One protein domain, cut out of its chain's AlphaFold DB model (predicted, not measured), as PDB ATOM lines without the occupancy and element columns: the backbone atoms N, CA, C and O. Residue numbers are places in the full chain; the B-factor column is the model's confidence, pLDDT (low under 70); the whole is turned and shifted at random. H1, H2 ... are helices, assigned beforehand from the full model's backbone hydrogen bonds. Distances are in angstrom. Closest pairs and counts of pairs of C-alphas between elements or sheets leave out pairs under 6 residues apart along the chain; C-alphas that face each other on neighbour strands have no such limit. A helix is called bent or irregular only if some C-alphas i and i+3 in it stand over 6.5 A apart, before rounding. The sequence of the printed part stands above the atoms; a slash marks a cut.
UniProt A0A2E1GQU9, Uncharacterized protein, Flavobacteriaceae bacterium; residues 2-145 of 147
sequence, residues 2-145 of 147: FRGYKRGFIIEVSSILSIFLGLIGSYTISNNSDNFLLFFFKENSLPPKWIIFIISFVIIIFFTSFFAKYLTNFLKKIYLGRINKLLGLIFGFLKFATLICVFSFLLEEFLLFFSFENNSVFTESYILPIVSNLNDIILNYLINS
ATOM      1  N   PHE A   2      19.419 -47.671   6.592       41.25
ATOM      2  CA  PHE A   2      17.989 -47.918   6.924       41.25
ATOM      3  C   PHE A   2      17.135 -46.731   7.432       41.25
ATOM      4  O   PHE A   2      15.928 -46.887   7.636       41.25
ATOM      5  N   ARG A   3      17.716 -45.547   7.679       54.56
ATOM      6  CA  ARG A   3      16.978 -44.422   8.293       54.56
ATOM      7  C   ARG A   3      16.196 -43.552   7.296       54.56
ATOM      8  O   ARG A   3      15.101 -43.136   7.666       54.56
ATOM      9  N   GLY A   4      16.668 -43.359   6.059       54.72
ATOM     10  CA  GLY A   4      15.978 -42.540   5.041       54.72
ATOM     11  C   GLY A   4      14.636 -43.135   4.591       54.72
ATOM     12  O   GLY A   4      13.600 -42.476   4.650       54.72
ATOM     13  N   TYR A   5      14.605 -44.446   4.310       51.66
ATOM     14  CA  TYR A   5      13.367 -45.163   3.959       51.66
ATOM     15  C   TYR A   5      12.298 -45.106   5.065       51.66
ATOM     16  O   TYR A   5      11.102 -45.024   4.795       51.66
ATOM     17  N   LYS A   6      12.693 -45.133   6.346       58.16
ATOM     18  CA  LYS A   6      11.728 -45.043   7.458       58.16
ATOM     19  C   LYS A   6      11.205 -43.617   7.677       58.16
ATOM     20  O   LYS A   6      10.077 -43.457   8.153       58.16
ATOM     21  N   ARG A   7      11.999 -42.595   7.340       66.88
ATOM     22  CA  ARG A   7      11.683 -41.183   7.593       66.88
ATOM     23  C   ARG A   7      10.807 -40.586   6.487       66.88
ATOM     24  O   ARG A   7       9.756 -40.050   6.827       66.88
ATOM     25  N   GLY A   8      11.110 -40.837   5.213       75.44
ATOM     26  CA  GLY A   8      10.339 -40.344   4.057       75.44
ATOM     27  C   GLY A   8      10.949 -39.088   3.422       75.44
ATOM     28  O   GLY A   8      11.679 -38.354   4.081       75.44
ATOM     29  N   PHE A   9      10.644 -38.849   2.144       81.94
ATOM     30  CA  PHE A   9      11.240 -37.811   1.286       81.94
ATOM     31  C   PHE A   9      11.200 -36.413   1.886       81.94
ATOM     32  O   PHE A   9      12.213 -35.725   1.918       81.94
ATOM     33  N   ILE A  10      10.049 -36.024   2.427       83.50
ATOM     34  CA  ILE A  10       9.834 -34.683   2.981       83.50
ATOM     35  C   ILE A  10      10.784 -34.399   4.151       83.50
ATOM     36  O   ILE A  10      11.312 -33.298   4.259       83.50
ATOM     37  N   ILE A  11      11.047 -35.396   5.005       85.62
ATOM     38  CA  ILE A  11      11.991 -35.254   6.124       85.62
ATOM     39  C   ILE A  11      13.420 -35.091   5.605       85.62
ATOM     40  O   ILE A  11      14.202 -34.319   6.154       85.62
ATOM     41  N   GLU A  12      13.763 -35.820   4.551       84.69
ATOM     42  CA  GLU A  12      15.104 -35.824   3.986       84.69
ATOM     43  C   GLU A  12      15.422 -34.501   3.269       84.69
ATOM     44  O   GLU A  12      16.450 -33.888   3.549       84.69
ATOM     45  N   VAL A  13      14.495 -33.999   2.446       85.50
ATOM     46  CA  VAL A  13      14.591 -32.680   1.799       85.50
ATOM     47  C   VAL A  13      14.590 -31.564   2.839       85.50
ATOM     48  O   VAL A  13      15.427 -30.663   2.789       85.50
ATOM     49  N   SER A  14      13.711 -31.652   3.842       87.25
ATOM     50  CA  SER A  14      13.685 -30.682   4.934       87.25
ATOM     51  C   SER A  14      14.984 -30.651   5.724       87.25
ATOM     52  O   SER A  14      15.324 -29.594   6.231       87.25
ATOM     53  N   SER A  15      15.700 -31.768   5.855       87.06
ATOM     54  CA  SER A  15      16.977 -31.791   6.571       87.06
ATOM     55  C   SER A  15      18.082 -31.036   5.838       87.06
ATOM     56  O   SER A  15      19.048 -30.623   6.473       87.06
ATOM     57  N   ILE A  16      17.989 -30.926   4.515       87.50
ATOM     58  CA  ILE A  16      18.928 -30.146   3.709       87.50
ATOM     59  C   ILE A  16      18.506 -28.676   3.781       87.50
ATOM     60  O   ILE A  16      19.303 -27.818   4.148       87.50
ATOM     61  N   LEU A  17      17.217 -28.399   3.555       89.94
ATOM     62  CA  LEU A  17      16.635 -27.058   3.684       89.94
ATOM     63  C   LEU A  17      16.840 -26.450   5.072       89.94
ATOM     64  O   LEU A  17      17.079 -25.252   5.174       89.94
ATOM     65  N   SER A  18      16.782 -27.249   6.138       91.75
ATOM     66  CA  SER A  18      16.948 -26.771   7.512       91.75
ATOM     67  C   SER A  18      18.324 -26.169   7.756       91.75
ATOM     68  O   SER A  18      18.446 -25.279   8.586       91.75
ATOM     69  N   ILE A  19      19.351 -26.632   7.042       90.19
ATOM     70  CA  ILE A  19      20.706 -26.087   7.157       90.19
ATOM     71  C   ILE A  19      20.756 -24.698   6.512       90.19
ATOM     72  O   ILE A  19      21.214 -23.753   7.143       90.19
ATOM     73  N   PHE A  20      20.206 -24.543   5.302       92.88
ATOM     74  CA  PHE A  20      20.130 -23.243   4.620       92.88
ATOM     75  C   PHE A  20      19.260 -22.234   5.377       92.88
ATOM     76  O   PHE A  20      19.683 -21.107   5.624       92.88
ATOM     77  N   LEU A  21      18.059 -22.651   5.789       93.69
ATOM     78  CA  LEU A  21      17.149 -21.833   6.594       93.69
ATOM     79  C   LEU A  21      17.748 -21.504   7.957       93.69
ATOM     80  O   LEU A  21      17.590 -20.386   8.436       93.69
ATOM     81  N   GLY A  22      18.444 -22.469   8.558       95.12
ATOM     82  CA  GLY A  22      19.223 -22.276   9.767       95.12
ATOM     83  C   GLY A  22      20.211 -21.141   9.578       95.12
ATOM     84  O   GLY A  22      20.127 -20.183  10.327       95.12
ATOM     85  N   LEU A  23      21.090 -21.216   8.571       94.19
ATOM     86  CA  LEU A  23      22.141 -20.221   8.324       94.19
ATOM     87  C   LEU A  23      21.571 -18.814   8.115       94.19
ATOM     88  O   LEU A  23      22.006 -17.869   8.768       94.19
ATOM     89  N   ILE A  24      20.588 -18.677   7.219       94.12
ATOM     90  CA  ILE A  24      19.990 -17.377   6.883       94.12
ATOM     91  C   ILE A  24      19.216 -16.829   8.086       94.12
ATOM     92  O   ILE A  24      19.407 -15.682   8.484       94.12
ATOM     93  N   GLY A  25      18.367 -17.654   8.700       92.38
ATOM     94  CA  GLY A  25      17.528 -17.238   9.818       92.38
ATOM     95  C   GLY A  25      18.340 -16.918  11.069       92.38
ATOM     96  O   GLY A  25      18.098 -15.895  11.704       92.38
ATOM     97  N   SER A  26      19.337 -17.735  11.414       93.00
ATOM     98  CA  SER A  26      20.191 -17.471  12.573       93.00
ATOM     99  C   SER A  26      21.062 -16.244  12.362       93.00
ATOM    100  O   SER A  26      21.266 -15.499  13.317       93.00
ATOM    101  N   TYR A  27      21.517 -15.981  11.131       92.12
ATOM    102  CA  TYR A  27      22.224 -14.746  10.797       92.12
ATOM    103  C   TYR A  27      21.343 -13.526  11.079       92.12
ATOM    104  O   TYR A  27      21.723 -12.672  11.877       92.12
ATOM    105  N   THR A  28      20.127 -13.492  10.528       90.38
ATOM    106  CA  THR A  28      19.186 -12.384  10.748       90.38
ATOM    107  C   THR A  28      18.811 -12.214  12.222       90.38
ATOM    108  O   THR A  28      18.806 -11.094  12.724       90.38
ATOM    109  N   ILE A  29      18.541 -13.307  12.942       88.38
ATOM    110  CA  ILE A  29      18.178 -13.253  14.366       88.38
ATOM    111  C   ILE A  29      19.354 -12.748  15.203       88.38
ATOM    112  O   ILE A  29      19.168 -11.849  16.011       88.38
ATOM    113  N   SER A  30      20.558 -13.281  14.988       87.62
ATOM    114  CA  SER A  30      21.755 -12.898  15.753       87.62
ATOM    115  C   SER A  30      22.202 -11.457  15.515       87.62
ATOM    116  O   SER A  30      22.804 -10.841  16.392       87.62
ATOM    117  N   ASN A  31      21.904 -10.899  14.340       85.25
ATOM    118  CA  ASN A  31      22.239  -9.517  14.040       85.25
ATOM    119  C   ASN A  31      21.198  -8.534  14.596       85.25
ATOM    120  O   ASN A  31      21.559  -7.425  14.978       85.25
ATOM    121  N   ASN A  32      19.933  -8.960  14.699       84.50
ATOM    122  CA  ASN A  32      18.820  -8.152  15.205       84.50
ATOM    123  C   ASN A  32      18.482  -8.440  16.685       84.50
ATOM    124  O   ASN A  32      17.490  -7.925  17.205       84.50
ATOM    125  N   SER A  33      19.267  -9.272  17.377       77.06
ATOM    126  CA  SER A  33      18.955  -9.752  18.731       77.06
ATOM    127  C   SER A  33      19.227  -8.748  19.851       77.06
ATOM    128  O   SER A  33      18.842  -9.013  20.989       77.06
ATOM    129  N   ASP A  34      19.857  -7.610  19.544       73.25
ATOM    130  CA  ASP A  34      20.339  -6.634  20.531       73.25
ATOM    131  C   ASP A  34      19.214  -6.183  21.494       73.25
ATOM    132  O   ASP A  34      19.413  -6.167  22.705       73.25
ATOM    133  N   ASN A  35      17.984  -5.978  21.002       71.06
ATOM    134  CA  ASN A  35      16.838  -5.604  21.848       71.06
ATOM    135  C   ASN A  35      16.220  -6.779  22.630       71.06
ATOM    136  O   ASN A  35      15.742  -6.593  23.748       71.06
ATOM    137  N   PHE A  36      16.206  -7.990  22.062       68.06
ATOM    138  CA  PHE A  36      15.631  -9.170  22.723       68.06
ATOM    139  C   PHE A  36      16.500  -9.647  23.889       68.06
ATOM    140  O   PHE A  36      15.979 -10.113  24.900       68.06
ATOM    141  N   LEU A  37      17.821  -9.523  23.768       69.44
ATOM    142  CA  LEU A  37      18.772  -9.985  24.779       69.44
ATOM    143  C   LEU A  37      18.818  -9.078  26.010       69.44
ATOM    144  O   LEU A  37      18.999  -9.594  27.109       69.44
ATOM    145  N   LEU A  38      18.572  -7.774  25.850       67.12
ATOM    146  CA  LEU A  38      18.464  -6.819  26.961       67.12
ATOM    147  C   LEU A  38      17.317  -7.155  27.930       67.12
ATOM    148  O   LEU A  38      17.382  -6.818  29.108       67.12
ATOM    149  N   PHE A  39      16.284  -7.863  27.460       66.56
ATOM    150  CA  PHE A  39      15.160  -8.294  28.298       66.56
ATOM    151  C   PHE A  39      15.501  -9.489  29.203       66.56
ATOM    152  O   PHE A  39      14.927  -9.632  30.280       66.56
ATOM    153  N   PHE A  40      16.427 -10.353  28.772       67.19
ATOM    154  CA  PHE A  40      16.826 -11.561  29.509       67.19
ATOM    155  C   PHE A  40      18.133 -11.381  30.288       67.19
ATOM    156  O   PHE A  40      18.304 -11.985  31.347       67.19
ATOM    157  N   PHE A  41      19.047 -10.546  29.791       68.12
ATOM    158  CA  PHE A  41      20.340 -10.265  30.405       68.12
ATOM    159  C   PHE A  41      20.377  -8.810  30.875       68.12
ATOM    160  O   PHE A  41      20.391  -7.885  30.068       68.12
ATOM    161  N   LYS A  42      20.409  -8.614  32.200       60.78
ATOM    162  CA  LYS A  42      20.643  -7.313  32.844       60.78
ATOM    163  C   LYS A  42      22.022  -6.779  32.434       60.78
ATOM    164  O   LYS A  42      23.014  -7.204  33.014       60.78
ATOM    165  N   GLU A  43      22.032  -5.917  31.420       61.09
ATOM    166  CA  GLU A  43      23.016  -4.923  30.928       61.09
ATOM    167  C   GLU A  43      24.542  -5.181  30.968       61.09
ATOM    168  O   GLU A  43      25.239  -4.639  30.117       61.09
ATOM    169  N   ASN A  44      25.108  -6.025  31.832       59.38
ATOM    170  CA  ASN A  44      26.563  -6.093  32.021       59.38
ATOM    171  C   ASN A  44      27.260  -7.247  31.285       59.38
ATOM    172  O   ASN A  44      28.489  -7.281  31.234       59.38
ATOM    173  N   SER A  45      26.521  -8.193  30.702       68.44
ATOM    174  CA  SER A  45      27.126  -9.294  29.940       68.44
ATOM    175  C   SER A  45      26.159  -9.854  28.897       68.44
ATOM    176  O   SER A  45      25.557 -10.915  29.085       68.44
ATOM    177  N   LEU A  46      25.988  -9.129  27.792       73.31
ATOM    178  CA  LEU A  46      25.329  -9.678  26.609       73.31
ATOM    179  C   LEU A  46      26.184 -10.838  26.061       73.31
ATOM    180  O   LEU A  46      27.398 -10.671  25.905       73.31
ATOM    181  N   PRO A  47      25.590 -12.008  25.763       77.38
ATOM    182  CA  PRO A  47      26.307 -13.078  25.090       77.38
ATOM    183  C   PRO A  47      26.863 -12.576  23.751       77.38
ATOM    184  O   PRO A  47      26.197 -11.799  23.061       77.38
ATOM    185  N   PRO A  48      28.056 -13.019  23.334       82.56
ATOM    186  CA  PRO A  48      28.612 -12.588  22.061       82.56
ATOM    187  C   PRO A  48      27.748 -13.096  20.891       82.56
ATOM    188  O   PRO A  48      27.222 -14.210  20.936       82.56
ATOM    189  N   LYS A  49      27.618 -12.296  19.819       82.06
ATOM    190  CA  LYS A  49      26.695 -12.550  18.684       82.06
ATOM    191  C   LYS A  49      26.829 -13.950  18.065       82.06
ATOM    192  O   LYS A  49      25.826 -14.557  17.696       82.06
ATOM    193  N   TRP A  50      28.041 -14.509  18.024       80.88
ATOM    194  CA  TRP A  50      28.290 -15.868  17.521       80.88
ATOM    195  C   TRP A  50      27.593 -16.965  18.350       80.88
ATOM    196  O   TRP A  50      27.142 -17.965  17.796       80.88
ATOM    197  N   ILE A  51      27.425 -16.763  19.661       86.38
ATOM    198  CA  ILE A  51      26.713 -17.698  20.543       86.38
ATOM    199  C   ILE A  51      25.206 -17.671  20.270       86.38
ATOM    200  O   ILE A  51      24.575 -18.725  20.169       86.38
ATOM    201  N   ILE A  52      24.636 -16.481  20.070       87.31
ATOM    202  CA  ILE A  52      23.218 -16.313  19.719       87.31
ATOM    203  C   ILE A  52      22.930 -16.921  18.346       87.31
ATOM    204  O   ILE A  52      21.894 -17.563  18.159       87.31
ATOM    205  N   PHE A  53      23.865 -16.768  17.407       89.44
ATOM    206  CA  PHE A  53      23.809 -17.409  16.101       89.44
ATOM    207  C   PHE A  53      23.729 -18.935  16.226       89.44
ATOM    208  O   PHE A  53      22.796 -19.531  15.694       89.44
ATOM    209  N   ILE A  54      24.641 -19.572  16.971       90.88
ATOM    210  CA  ILE A  54      24.667 -21.039  17.127       90.88
ATOM    211  C   ILE A  54      23.378 -21.556  17.773       90.88
ATOM    212  O   ILE A  54      22.781 -22.519  17.291       90.88
ATOM    213  N   ILE A  55      22.915 -20.904  18.839       91.69
ATOM    214  CA  ILE A  55      21.676 -21.288  19.527       91.69
ATOM    215  C   ILE A  55      20.473 -21.165  18.587       91.69
ATOM    216  O   ILE A  55      19.694 -22.110  18.453       91.69
ATOM    217  N   SER A  56      20.354 -20.041  17.877       91.25
ATOM    218  CA  SER A  56      19.263 -19.813  16.921       91.25
ATOM    219  C   SER A  56      19.310 -20.804  15.756       91.25
ATOM    220  O   SER A  56      18.274 -21.313  15.339       91.25
ATOM    221  N   PHE A  57      20.507 -21.142  15.271       93.31
ATOM    222  CA  PHE A  57      20.722 -22.126  14.213       93.31
ATOM    223  C   PHE A  57      20.183 -23.508  14.606       93.31
ATOM    224  O   PHE A  57      19.401 -24.113  13.868       93.31
ATOM    225  N   VAL A  58      20.536 -23.981  15.806       94.69
ATOM    226  CA  VAL A  58      20.062 -25.270  16.335       94.69
ATOM    227  C   VAL A  58      18.545 -25.262  16.521       94.69
ATOM    228  O   VAL A  58      17.878 -26.226  16.139       94.69
ATOM    229  N   ILE A  59      17.984 -24.169  17.047       94.94
ATOM    230  CA  ILE A  59      16.536 -24.004  17.228       94.94
ATOM    231  C   ILE A  59      15.810 -24.086  15.882       94.94
ATOM    232  O   ILE A  59      14.858 -24.856  15.749       94.94
ATOM    233  N   ILE A  60      16.267 -23.359  14.861       94.50
ATOM    234  CA  ILE A  60      15.644 -23.372  13.530       94.50
ATOM    235  C   ILE A  60      15.707 -24.769  12.914       94.50
ATOM    236  O   ILE A  60      14.697 -25.260  12.403       94.50
ATOM    237  N   ILE A  61      16.857 -25.448  12.990       92.94
ATOM    238  CA  ILE A  61      16.992 -26.821  12.484       92.94
ATOM    239  C   ILE A  61      16.025 -27.762  13.195       92.94
ATOM    240  O   ILE A  61      15.382 -28.597  12.550       92.94
ATOM    241  N   PHE A  62      15.896 -27.622  14.513       92.88
ATOM    242  CA  PHE A  62      14.989 -28.436  15.304       92.88
ATOM    243  C   PHE A  62      13.529 -28.208  14.893       92.88
ATOM    244  O   PHE A  62      12.826 -29.171  14.582       92.88
ATOM    245  N   PHE A  63      13.088 -26.949  14.809       92.94
ATOM    246  CA  PHE A  63      11.720 -26.587  14.431       92.94
ATOM    247  C   PHE A  63      11.364 -27.017  13.006       92.94
ATOM    248  O   PHE A  63      10.332 -27.652  12.795       92.94
ATOM    249  N   THR A  64      12.225 -26.727  12.031       91.31
ATOM    250  CA  THR A  64      12.006 -27.118  10.627       91.31
ATOM    251  C   THR A  64      11.938 -28.641  10.476       91.31
ATOM    252  O   THR A  64      10.999 -29.167   9.875       91.31
ATOM    253  N   SER A  65      12.856 -29.372  11.117       88.50
ATOM    254  CA  SER A  65      12.851 -30.840  11.132       88.50
ATOM    255  C   SER A  65      11.604 -31.416  11.811       88.50
ATOM    256  O   SER A  65      11.044 -32.419  11.351       88.50
ATOM    257  N   PHE A  66      11.153 -30.800  12.907       88.62
ATOM    258  CA  PHE A  66       9.936 -31.200  13.607       88.62
ATOM    259  C   PHE A  66       8.700 -30.997  12.725       88.62
ATOM    260  O   PHE A  66       7.886 -31.913  12.579       88.62
ATOM    261  N   PHE A  67       8.604 -29.841  12.067       88.50
ATOM    262  CA  PHE A  67       7.506 -29.505  11.169       88.50
ATOM    263  C   PHE A  67       7.425 -30.470   9.981       88.50
ATOM    264  O   PHE A  67       6.364 -31.024   9.688       88.50
ATOM    265  N   ALA A  68       8.559 -30.780   9.353       88.19
ATOM    266  CA  ALA A  68       8.613 -31.753   8.267       88.19
ATOM    267  C   ALA A  68       8.199 -33.162   8.703       88.19
ATOM    268  O   ALA A  68       7.518 -33.875   7.959       88.19
ATOM    269  N   LYS A  69       8.559 -33.572   9.924       86.00
ATOM    270  CA  LYS A  69       8.120 -34.848  10.500       86.00
ATOM    271  C   LYS A  69       6.609 -34.869  10.732       86.00
ATOM    272  O   LYS A  69       5.970 -35.881  10.434       86.00
ATOM    273  N   TYR A  70       6.039 -33.766  11.212       84.31
ATOM    274  CA  TYR A  70       4.596 -33.617  11.386       84.31
ATOM    275  C   TYR A  70       3.858 -33.711  10.045       84.31
ATOM    276  O   TYR A  70       2.978 -34.560   9.888       84.31
ATOM    277  N   LEU A  71       4.297 -32.941   9.043       85.44
ATOM    278  CA  LEU A  71       3.734 -32.957   7.690       85.44
ATOM    279  C   LEU A  71       3.818 -34.354   7.058       85.44
ATOM    280  O   LEU A  71       2.856 -34.855   6.480       85.44
ATOM    281  N   THR A  72       4.950 -35.033   7.238       84.12
ATOM    282  CA  THR A  72       5.153 -36.399   6.745       84.12
ATOM    283  C   THR A  72       4.174 -37.387   7.370       84.12
ATOM    284  O   THR A  72       3.653 -38.266   6.683       84.12
ATOM    285  N   ASN A  73       3.909 -37.264   8.670       80.88
ATOM    286  CA  ASN A  73       2.949 -38.115   9.364       80.88
ATOM    287  C   ASN A  73       1.503 -37.811   8.958       80.88
ATOM    288  O   ASN A  73       0.704 -38.741   8.868       80.88
ATOM    289  N   PHE A  74       1.182 -36.550   8.668       80.44
ATOM    290  CA  PHE A  74      -0.120 -36.159   8.135       80.44
ATOM    291  C   PHE A  74      -0.350 -36.762   6.742       80.44
ATOM    292  O   PHE A  74      -1.338 -37.452   6.518       80.44
ATOM    293  N   LEU A  75       0.626 -36.636   5.838       78.75
ATOM    294  CA  LEU A  75       0.547 -37.168   4.472       78.75
ATOM    295  C   LEU A  75       0.561 -38.699   4.405       78.75
ATOM    296  O   LEU A  75      -0.033 -39.287   3.503       78.75
ATOM    297  N   LYS A  76       1.184 -39.374   5.379       74.62
ATOM    298  CA  LYS A  76       1.094 -40.839   5.510       74.62
ATOM    299  C   LYS A  76      -0.339 -41.321   5.748       74.62
ATOM    300  O   LYS A  76      -0.645 -42.440   5.347       74.62
ATOM    301  N   LYS A  77      -1.203 -40.502   6.358       76.94
ATOM    302  CA  LYS A  77      -2.623 -40.830   6.549       76.94
ATOM    303  C   LYS A  77      -3.442 -40.695   5.254       76.94
ATOM    304  O   LYS A  77      -4.515 -41.273   5.175       76.94
ATOM    305  N   ILE A  78      -2.932 -39.997   4.233       77.06
ATOM    306  CA  ILE A  78      -3.684 -39.593   3.025       77.06
ATOM    307  C   ILE A  78      -3.279 -40.445   1.796       77.06
ATOM    308  O   ILE A  78      -3.077 -39.936   0.706       77.06
ATOM    309  N   TYR A  79      -3.109 -41.767   1.948       69.12
ATOM    310  CA  TYR A  79      -2.767 -42.741   0.876       69.12
ATOM    311  C   TYR A  79      -1.459 -42.518   0.063       69.12
ATOM    312  O   TYR A  79      -0.937 -43.469  -0.517       69.12
ATOM    313  N   LEU A  80      -0.827 -41.339   0.088       68.00
ATOM    314  CA  LEU A  80       0.420 -41.012  -0.633       68.00
ATOM    315  C   LEU A  80       1.703 -41.546   0.041       68.00
ATOM    316  O   LEU A  80       2.829 -41.255  -0.377       68.00
ATOM    317  N   GLY A  81       1.566 -42.358   1.091       70.56
ATOM    318  CA  GLY A  81       2.682 -42.810   1.924       70.56
ATOM    319  C   GLY A  81       3.736 -43.661   1.203       70.56
ATOM    320  O   GLY A  81       4.902 -43.612   1.593       70.56
ATOM    321  N   ARG A  82       3.369 -44.422   0.155       74.25
ATOM    322  CA  ARG A  82       4.308 -45.306  -0.574       74.25
ATOM    323  C   ARG A  82       5.297 -44.525  -1.445       74.25
ATOM    324  O   ARG A  82       6.494 -44.793  -1.369       74.25
ATOM    325  N   ILE A  83       4.822 -43.534  -2.200       77.12
ATOM    326  CA  ILE A  83       5.661 -42.695  -3.078       77.12
ATOM    327  C   ILE A  83       6.636 -41.857  -2.235       77.12
ATOM    328  O   ILE A  83       7.836 -41.836  -2.499       77.12
ATOM    329  N   ASN A  84       6.149 -41.270  -1.134       77.19
ATOM    330  CA  ASN A  84       6.968 -40.509  -0.184       77.19
ATOM    331  C   ASN A  84       8.100 -41.358   0.440       77.19
ATOM    332  O   ASN A  84       9.199 -40.871   0.703       77.19
ATOM    333  N   LYS A  85       7.858 -42.655   0.661       73.81
ATOM    334  CA  LYS A  85       8.857 -43.594   1.193       73.81
ATOM    335  C   LYS A  85       9.978 -43.898   0.199       73.81
ATOM    336  O   LYS A  85      11.133 -44.012   0.602       73.81
ATOM    337  N   LEU A  86       9.629 -44.034  -1.080       76.44
ATOM    338  CA  LEU A  86      10.555 -44.418  -2.145       76.44
ATOM    339  C   LEU A  86      11.512 -43.269  -2.488       76.44
ATOM    340  O   LEU A  86      12.726 -43.458  -2.489       76.44
ATOM    341  N   LEU A  87      10.984 -42.050  -2.628       72.81
ATOM    342  CA  LEU A  87      11.793 -40.842  -2.827       72.81
ATOM    343  C   LEU A  87      12.696 -40.524  -1.616       72.81
ATOM    344  O   LEU A  87      13.816 -40.044  -1.779       72.81
ATOM    345  N   GLY A  88      12.257 -40.855  -0.396       71.50
ATOM    346  CA  GLY A  88      13.067 -40.695   0.819       71.50
ATOM    347  C   GLY A  88      14.258 -41.647   0.911       71.50
ATOM    348  O   GLY A  88      15.224 -41.358   1.613       71.50
ATOM    349  N   LEU A  89      14.225 -42.768   0.187       73.88
ATOM    350  CA  LEU A  89      15.359 -43.686   0.093       73.88
ATOM    351  C   LEU A  89      16.502 -43.036  -0.704       73.88
ATOM    352  O   LEU A  89      17.639 -43.011  -0.235       73.88
ATOM    353  N   ILE A  90      16.171 -42.436  -1.851       75.62
ATOM    354  CA  ILE A  90      17.122 -41.777  -2.759       75.62
ATOM    355  C   ILE A  90      17.770 -40.568  -2.075       75.62
ATOM    356  O   ILE A  90      18.994 -40.471  -2.001       75.62
ATOM    357  N   PHE A  91      16.963 -39.681  -1.489       71.19
ATOM    358  CA  PHE A  91      17.495 -38.511  -0.784       71.19
ATOM    359  C   PHE A  91      18.280 -38.883   0.478       71.19
ATOM    360  O   PHE A  91      19.229 -38.190   0.842       71.19
ATOM    361  N   GLY A  92      17.936 -39.997   1.132       69.38
ATOM    362  CA  GLY A  92      18.657 -40.460   2.317       69.38
ATOM    363  C   GLY A  92      20.043 -40.991   1.974       69.38
ATOM    364  O   GLY A  92      20.970 -40.872   2.776       69.38
ATOM    365  N   PHE A  93      20.195 -41.546   0.771       74.69
ATOM    366  CA  PHE A  93      21.492 -41.915   0.221       74.69
ATOM    367  C   PHE A  93      22.335 -40.672  -0.080       74.69
ATOM    368  O   PHE A  93      23.475 -40.590   0.373       74.69
ATOM    369  N   LEU A  94      21.742 -39.668  -0.737       75.38
ATOM    370  CA  LEU A  94      22.421 -38.411  -1.052       75.38
ATOM    371  C   LEU A  94      22.919 -37.697   0.213       75.38
ATOM    372  O   LEU A  94      24.079 -37.311   0.292       75.38
ATOM    373  N   LYS A  95      22.084 -37.621   1.257       71.81
ATOM    374  CA  LYS A  95      22.472 -37.055   2.555       71.81
ATOM    375  C   LYS A  95      23.655 -37.786   3.193       71.81
ATOM    376  O   LYS A  95      24.504 -37.149   3.812       71.81
ATOM    377  N   PHE A  96      23.701 -39.115   3.092       72.12
ATOM    378  CA  PHE A  96      24.805 -39.902   3.643       72.12
ATOM    379  C   PHE A  96      26.111 -39.621   2.892       72.12
ATOM    380  O   PHE A  96      27.143 -39.457   3.533       72.12
ATOM    381  N   ALA A  97      26.045 -39.472   1.565       76.69
ATOM    382  CA  ALA A  97      27.185 -39.049   0.755       76.69
ATOM    383  C   ALA A  97      27.680 -37.647   1.154       76.69
ATOM    384  O   ALA A  97      28.876 -37.458   1.361       76.69
ATOM    385  N   THR A  98      26.771 -36.687   1.368       73.75
ATOM    386  CA  THR A  98      27.130 -35.347   1.865       73.75
ATOM    387  C   THR A  98      27.781 -35.403   3.248       73.75
ATOM    388  O   THR A  98      28.774 -34.724   3.482       73.75
ATOM    389  N   LEU A  99      27.261 -36.232   4.160       78.81
ATOM    390  CA  LEU A  99      27.834 -36.422   5.498       78.81
ATOM    391  C   LEU A  99      29.245 -37.010   5.446       78.81
ATOM    392  O   LEU A  99      30.097 -36.539   6.188       78.81
ATOM    393  N   ILE A 100      29.496 -37.993   4.575       79.12
ATOM    394  CA  ILE A 100      30.848 -38.523   4.339       79.12
ATOM    395  C   ILE A 100      31.772 -37.409   3.850       79.12
ATOM    396  O   ILE A 100      32.876 -37.284   4.356       79.12
ATOM    397  N   CYS A 101      31.310 -36.578   2.917       81.81
ATOM    398  CA  CYS A 101      32.120 -35.515   2.334       81.81
ATOM    399  C   CYS A 101      32.509 -34.460   3.386       81.81
ATOM    400  O   CYS A 101      33.683 -34.136   3.537       81.81
ATOM    401  N   VAL A 102      31.538 -34.004   4.186       81.06
ATOM    402  CA  VAL A 102      31.782 -33.078   5.306       81.06
ATOM    403  C   VAL A 102      32.672 -33.716   6.373       81.06
ATOM    404  O   VAL A 102      33.552 -33.056   6.911       81.06
ATOM    405  N   PHE A 103      32.462 -34.996   6.688       80.19
ATOM    406  CA  PHE A 103      33.272 -35.704   7.674       80.19
ATOM    407  C   PHE A 103      34.721 -35.869   7.209       80.19
ATOM    408  O   PHE A 103      35.619 -35.581   7.986       80.19
ATOM    409  N   SER A 104      34.953 -36.265   5.954       75.44
ATOM    410  CA  SER A 104      36.288 -36.345   5.353       75.44
ATOM    411  C   SER A 104      37.003 -34.997   5.382       75.44
ATOM    412  O   SER A 104      38.153 -34.949   5.797       75.44
ATOM    413  N   PHE A 105      36.304 -33.913   5.035       79.44
ATOM    414  CA  PHE A 105      36.851 -32.559   5.104       79.44
ATOM    415  C   PHE A 105      37.242 -32.160   6.537       79.44
ATOM    416  O   PHE A 105      38.342 -31.677   6.775       79.44
ATOM    417  N   LEU A 106      36.377 -32.428   7.524       75.25
ATOM    418  CA  LEU A 106      36.691 -32.170   8.936       75.25
ATOM    419  C   LEU A 106      37.862 -33.017   9.446       75.25
ATOM    420  O   LEU A 106      38.612 -32.560  10.299       75.25
ATOM    421  N   LEU A 107      38.001 -34.249   8.958       81.25
ATOM    422  CA  LEU A 107      39.089 -35.149   9.335       81.25
ATOM    423  C   LEU A 107      40.422 -34.666   8.761       81.25
ATOM    424  O   LEU A 107      41.431 -34.739   9.450       81.25
ATOM    425  N   GLU A 108      40.411 -34.138   7.538       80.00
ATOM    426  CA  GLU A 108      41.564 -33.512   6.890       80.00
ATOM    427  C   GLU A 108      41.995 -32.233   7.623       80.00
ATOM    428  O   GLU A 108      43.161 -32.108   7.987       80.00
ATOM    429  N   GLU A 109      41.054 -31.347   7.957       75.88
ATOM    430  CA  GLU A 109      41.313 -30.145   8.766       75.88
ATOM    431  C   GLU A 109      41.813 -30.491  10.178       75.88
ATOM    432  O   GLU A 109      42.755 -29.885  10.687       75.88
ATOM    433  N   PHE A 110      41.229 -31.510  10.816       75.56
ATOM    434  CA  PHE A 110      41.674 -31.993  12.123       75.56
ATOM    435  C   PHE A 110      43.075 -32.617  12.058       75.56
ATOM    436  O   PHE A 110      43.895 -32.373  12.940       75.56
ATOM    437  N   LEU A 111      43.373 -33.391  11.010       77.88
ATOM    438  CA  LEU A 111      44.702 -33.953  10.765       77.88
ATOM    439  C   LEU A 111      45.736 -32.865  10.484       77.88
ATOM    440  O   LEU A 111      46.847 -32.977  10.986       77.88
ATOM    441  N   LEU A 112      45.392 -31.820   9.728       74.69
ATOM    442  CA  LEU A 112      46.261 -30.667   9.492       74.69
ATOM    443  C   LEU A 112      46.525 -29.905  10.793       74.69
ATOM    444  O   LEU A 112      47.683 -29.655  11.119       74.69
ATOM    445  N   PHE A 113      45.484 -29.627  11.582       70.88
ATOM    446  CA  PHE A 113      45.600 -28.997  12.899       70.88
ATOM    447  C   PHE A 113      46.492 -29.804  13.858       70.88
ATOM    448  O   PHE A 113      47.344 -29.228  14.526       70.88
ATOM    449  N   PHE A 114      46.359 -31.136  13.885       62.78
ATOM    450  CA  PHE A 114      47.195 -32.014  14.716       62.78
ATOM    451  C   PHE A 114      48.610 -32.218  14.136       62.78
ATOM    452  O   PHE A 114      49.569 -32.404  14.883       62.78
ATOM    453  N   SER A 115      48.769 -32.139  12.809       56.47
ATOM    454  CA  SER A 115      50.074 -32.207  12.128       56.47
ATOM    455  C   SER A 115      50.931 -30.966  12.383       56.47
ATOM    456  O   SER A 115      52.153 -31.068  12.337       56.47
ATOM    457  N   PHE A 116      50.331 -29.819  12.725       51.91
ATOM    458  CA  PHE A 116      51.076 -28.654  13.218       51.91
ATOM    459  C   PHE A 116      51.730 -28.886  14.595       51.91
ATOM    460  O   PHE A 116      52.601 -28.105  14.975       51.91
ATOM    461  N   GLU A 117      51.380 -29.962  15.315       56.41
ATOM    462  CA  GLU A 117      51.931 -30.291  16.640       56.41
ATOM    463  C   GLU A 117      52.803 -31.565  16.669       56.41
ATOM    464  O   GLU A 117      53.482 -31.814  17.661       56.41
ATOM    465  N   ASN A 118      52.892 -32.344  15.582       47.62
ATOM    466  CA  ASN A 118      53.824 -33.476  15.508       47.62
ATOM    467  C   ASN A 118      54.362 -33.695  14.089       47.62
ATOM    468  O   ASN A 118      53.675 -34.191  13.195       47.62
ATOM    469  N   ASN A 119      55.643 -33.377  13.901       48.50
ATOM    470  CA  ASN A 119      56.386 -33.771  12.712       48.50
ATOM    471  C   ASN A 119      56.477 -35.308  12.645       48.50
ATOM    472  O   ASN A 119      56.796 -35.947  13.640       48.50
ATOM    473  N   SER A 120      56.271 -35.856  11.442       55.25
ATOM    474  CA  SER A 120      56.512 -37.242  10.995       55.25
ATOM    475  C   SER A 120      55.443 -38.317  11.261       55.25
ATOM    476  O   SER A 120      55.645 -39.188  12.098       55.25
ATOM    477  N   VAL A 121      54.393 -38.372  10.425       48.69
ATOM    478  CA  VAL A 121      53.770 -39.650   9.990       48.69
ATOM    479  C   VAL A 121      53.271 -39.525   8.535       48.69
ATOM    480  O   VAL A 121      52.078 -39.550   8.258       48.69
ATOM    481  N   PHE A 122      54.184 -39.336   7.577       48.72
ATOM    482  CA  PHE A 122      53.852 -39.171   6.146       48.72
ATOM    483  C   PHE A 122      54.131 -40.409   5.273       48.72
ATOM    484  O   PHE A 122      54.191 -40.288   4.054       48.72
ATOM    485  N   THR A 123      54.303 -41.610   5.836       45.62
ATOM    486  CA  THR A 123      54.911 -42.723   5.073       45.62
ATOM    487  C   THR A 123      54.096 -44.005   4.897       45.62
ATOM    488  O   THR A 123      54.653 -44.946   4.351       45.62
ATOM    489  N   GLU A 124      52.803 -44.080   5.246       48.75
ATOM    490  CA  GLU A 124      52.035 -45.343   5.081       48.75
ATOM    491  C   GLU A 124      50.596 -45.202   4.541       48.75
ATOM    492  O   GLU A 124      49.690 -45.928   4.944       48.75
ATOM    493  N   SER A 125      50.337 -44.291   3.598       43.41
ATOM    494  CA  SER A 125      49.007 -44.202   2.966       43.41
ATOM    495  C   SER A 125      48.959 -44.866   1.586       43.41
ATOM    496  O   SER A 125      49.366 -44.285   0.583       43.41
ATOM    497  N   TYR A 126      48.349 -46.056   1.526       55.53
ATOM    498  CA  TYR A 126      48.022 -46.800   0.295       55.53
ATOM    499  C   TYR A 126      47.036 -46.072  -0.646       55.53
ATOM    500  O   TYR A 126      46.864 -46.470  -1.796       55.53
ATOM    501  N   ILE A 127      46.374 -45.011  -0.172       58.25
ATOM    502  CA  ILE A 127      45.283 -44.307  -0.874       58.25
ATOM    503  C   ILE A 127      45.803 -43.157  -1.756       58.25
ATOM    504  O   ILE A 127      45.222 -42.872  -2.801       58.25
ATOM    505  N   LEU A 128      46.935 -42.550  -1.380       57.81
ATOM    506  CA  LEU A 128      47.583 -41.457  -2.115       57.81
ATOM    507  C   LEU A 128      47.857 -41.759  -3.605       57.81
ATOM    508  O   LEU A 128      47.504 -40.914  -4.429       57.81
ATOM    509  N   PRO A 129      48.388 -42.938  -4.000       60.25
ATOM    510  CA  PRO A 129      48.651 -43.218  -5.415       60.25
ATOM    511  C   PRO A 129      47.377 -43.416  -6.257       60.25
ATOM    512  O   PRO A 129      47.395 -43.200  -7.467       60.25
ATOM    513  N   ILE A 130      46.247 -43.801  -5.645       65.12
ATOM    514  CA  ILE A 130      44.963 -43.926  -6.360       65.12
ATOM    515  C   ILE A 130      44.406 -42.540  -6.710       65.12
ATOM    516  O   ILE A 130      43.872 -42.339  -7.800       65.12
ATOM    517  N   VAL A 131      44.549 -41.581  -5.790       63.81
ATOM    518  CA  VAL A 131      44.037 -40.218  -5.960       63.81
ATOM    519  C   VAL A 131      44.897 -39.436  -6.956       63.81
ATOM    520  O   VAL A 131      44.342 -38.720  -7.788       63.81
ATOM    521  N   SER A 132      46.224 -39.624  -6.951       62.78
ATOM    522  CA  SER A 132      47.111 -38.986  -7.933       62.78
ATOM    523  C   SER A 132      46.850 -39.478  -9.359       62.78
ATOM    524  O   SER A 132      46.701 -38.661 -10.262       62.78
ATOM    525  N   ASN A 133      46.674 -40.790  -9.559       67.94
ATOM    526  CA  ASN A 133      46.372 -41.340 -10.885       67.94
ATOM    527  C   ASN A 133      45.046 -40.813 -11.454       67.94
ATOM    528  O   ASN A 133      44.930 -40.595 -12.657       67.94
ATOM    529  N   LEU A 134      44.037 -40.594 -10.606       66.44
ATOM    530  CA  LEU A 134      42.772 -39.999 -11.042       66.44
ATOM    531  C   LEU A 134      42.938 -38.524 -11.418       66.44
ATOM    532  O   LEU A 134      42.345 -38.076 -12.399       66.44
ATOM    533  N   ASN A 135      43.763 -37.788 -10.674       68.81
ATOM    534  CA  ASN A 135      44.056 -36.391 -10.962       68.81
ATOM    535  C   ASN A 135      44.761 -36.227 -12.316       68.81
ATOM    536  O   ASN A 135      44.355 -35.384 -13.111       68.81
ATOM    537  N   ASP A 136      45.736 -37.083 -12.626       75.69
ATOM    538  CA  ASP A 136      46.471 -37.026 -13.894       75.69
ATOM    539  C   ASP A 136      45.579 -37.355 -15.102       75.69
ATOM    540  O   ASP A 136      45.698 -36.733 -16.159       75.69
ATOM    541  N   ILE A 137      44.625 -38.281 -14.953       78.94
ATOM    542  CA  ILE A 137      43.646 -38.604 -16.006       78.94
ATOM    543  C   ILE A 137      42.708 -37.416 -16.261       78.94
ATOM    544  O   ILE A 137      42.436 -37.070 -17.412       78.94
ATOM    545  N   ILE A 138      42.221 -36.779 -15.194       73.81
ATOM    546  CA  ILE A 138      41.293 -35.646 -15.289       73.81
ATOM    547  C   ILE A 138      42.004 -34.411 -15.853       73.81
ATOM    548  O   ILE A 138      41.466 -33.744 -16.737       73.81
ATOM    549  N   LEU A 139      43.223 -34.125 -15.391       75.38
ATOM    550  CA  LEU A 139      44.025 -33.005 -15.877       75.38
ATOM    551  C   LEU A 139      44.399 -33.178 -17.349       75.38
ATOM    552  O   LEU A 139      44.225 -32.237 -18.118       75.38
ATOM    553  N   ASN A 140      44.811 -34.375 -17.774       74.12
ATOM    554  CA  ASN A 140      45.107 -34.625 -19.185       74.12
ATOM    555  C   ASN A 140      43.869 -34.470 -20.079       74.12
ATOM    556  O   ASN A 140      43.981 -33.954 -21.187       74.12
ATOM    557  N   TYR A 141      42.675 -34.834 -19.602       70.19
ATOM    558  CA  TYR A 141      41.438 -34.623 -20.359       70.19
ATOM    559  C   TYR A 141      41.041 -33.137 -20.456       70.19
ATOM    560  O   TYR A 141      40.533 -32.688 -21.485       70.19
ATOM    561  N   LEU A 142      41.297 -32.348 -19.408       67.94
ATOM    562  CA  LEU A 142      41.016 -30.905 -19.385       67.94
ATOM    563  C   LEU A 142      42.035 -30.073 -20.174       67.94
ATOM    564  O   LEU A 142      41.680 -29.027 -20.712       67.94
ATOM    565  N   ILE A 143      43.288 -30.520 -20.244       70.06
ATOM    566  CA  ILE A 143      44.344 -29.848 -21.009       70.06
ATOM    567  C   ILE A 143      44.185 -30.152 -22.505       70.06
ATOM    568  O   ILE A 143      44.232 -29.237 -23.316       70.06
ATOM    569  N   ASN A 144      43.887 -31.403 -22.869       64.69
ATOM    570  CA  ASN A 144      43.772 -31.838 -24.266       64.69
ATOM    571  C   ASN A 144      42.424 -31.485 -24.936       64.69
ATOM    572  O   ASN A 144      42.176 -31.884 -26.067       64.69
ATOM    573  N   SER A 145      41.527 -30.787 -24.229       59.12
ATOM    574  CA  SER A 145      40.251 -30.259 -24.747       59.12
ATOM    575  C   SER A 145      40.272 -28.739 -24.961       59.12
ATOM    576  O   SER A 145      39.232 -28.137 -25.238       59.12
TER     577      SER A 145
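This is residues 2 to 145 of the 147 residues of an uncharacterized protein of Flavobacteriaceae bacterium (UniProt A0A2E1GQU9). The longest helix, H5, and the second long one, H4, make a narrow V, joined at its point by residues 77 to 80, and H2 runs side by side with H4, its first residues 9 to 16 packing on H5 near that point. The short H1 crosses H5 there too, H3 follows the far end of H2, and beyond this three-helix core residues 99 to 145 stick out as a long arm made of the rest of H5, a long link and H6. The printed part has 144 residues with six named helices, in the order H1 to H6 along the chain, and no named strand; the class is all helix. The whole is extended, with a radius of gyration of the C-alphas of 22.3 A, and its C-alphas span 57 by 56 by 33 A.

H5, residues 81 to 115, has a kink of 26 degrees near residue 88, and it touches two other helices with residues 84 to 95 and 85 to 93 alone. H2, residues 9 to 32, touches H5 with residues 9 to 16 alone, meeting residues 84 to 95 of H5; the closest C-alphas are those of Phe 9 and Gly 88, 3.4 A apart. These two run the same way at a steep tilt of 52 degrees, and H2 has a kink of 38 degrees near residue 20. H1, residues 2 to 7, touches residues 85 to 93 of H5, opposite ways at a steep tilt of 55 degrees, with the C-alphas of Gly 4 and Gly 92 closest at 4.4 A. H4, residues 49 to 76, touches H2 with 46 pairs of C-alphas within 8 A, the closest being those of Gly 22 and Phe 57 at 4.7 A; they run opposite ways at a shallow tilt of 30 degrees. H4 and H5 are close but not clearly touching, with the C-alphas of Leu 75 and Gly 81 closest at 6.5 A, and run opposite ways at a shallow tilt of 23 degrees. The helix packing is mostly crossed, touching helices standing mostly at more than a shallow tilt, but only just: 1 of 3 such pairs is shallow. H3, residues 34 to 40, meets H2 only through their link and is apart from H4. H6, residues 128 to 143, is apart from each of the other five helices. Every O i to N i+4 pair is within hydrogen-bond range in H4 and H6; the count is 18 of 20 in H2, 30 of 31 in H5, 1 of 2 in H1 and 0 of 3 in H3, where 2 of 4 O i to N i+3 pairs are within range.

H5 is 49.6 A long, from C-alpha 81 at (2.682, -42.810, 1.924) to C-alpha 115 at (50.074, -32.207, 12.128). H4 measures 40.4 A, H2 33.6 A and H6 22.4 A from first to last C-alpha. H1 begins with C-alpha 2 at (17.989, -47.918, 6.924) and is 9.3 A long; H3 is 10.8 A long. H1 is neither bent nor irregular, but only just: C-alphas 2 and 5 are 6.1 A apart. H6 ends with C-alpha 143 at (44.344, -29.848, -21.009).

The two C-alphas farthest apart are those of Lys 42 and Asn 144, at 66.3 A. The printed part has no cut. The link from H5 to H6, residues 116 to 127, is long; that from H3 to H4 is short, and the other three are tight. Residues 39 to 44 and 99 to 145 stand free. The mean pLDDT of the printed part is 75.3, and 44 residues are under 70, among them residues 2 to 7, 36 to 45 and 114 to 135.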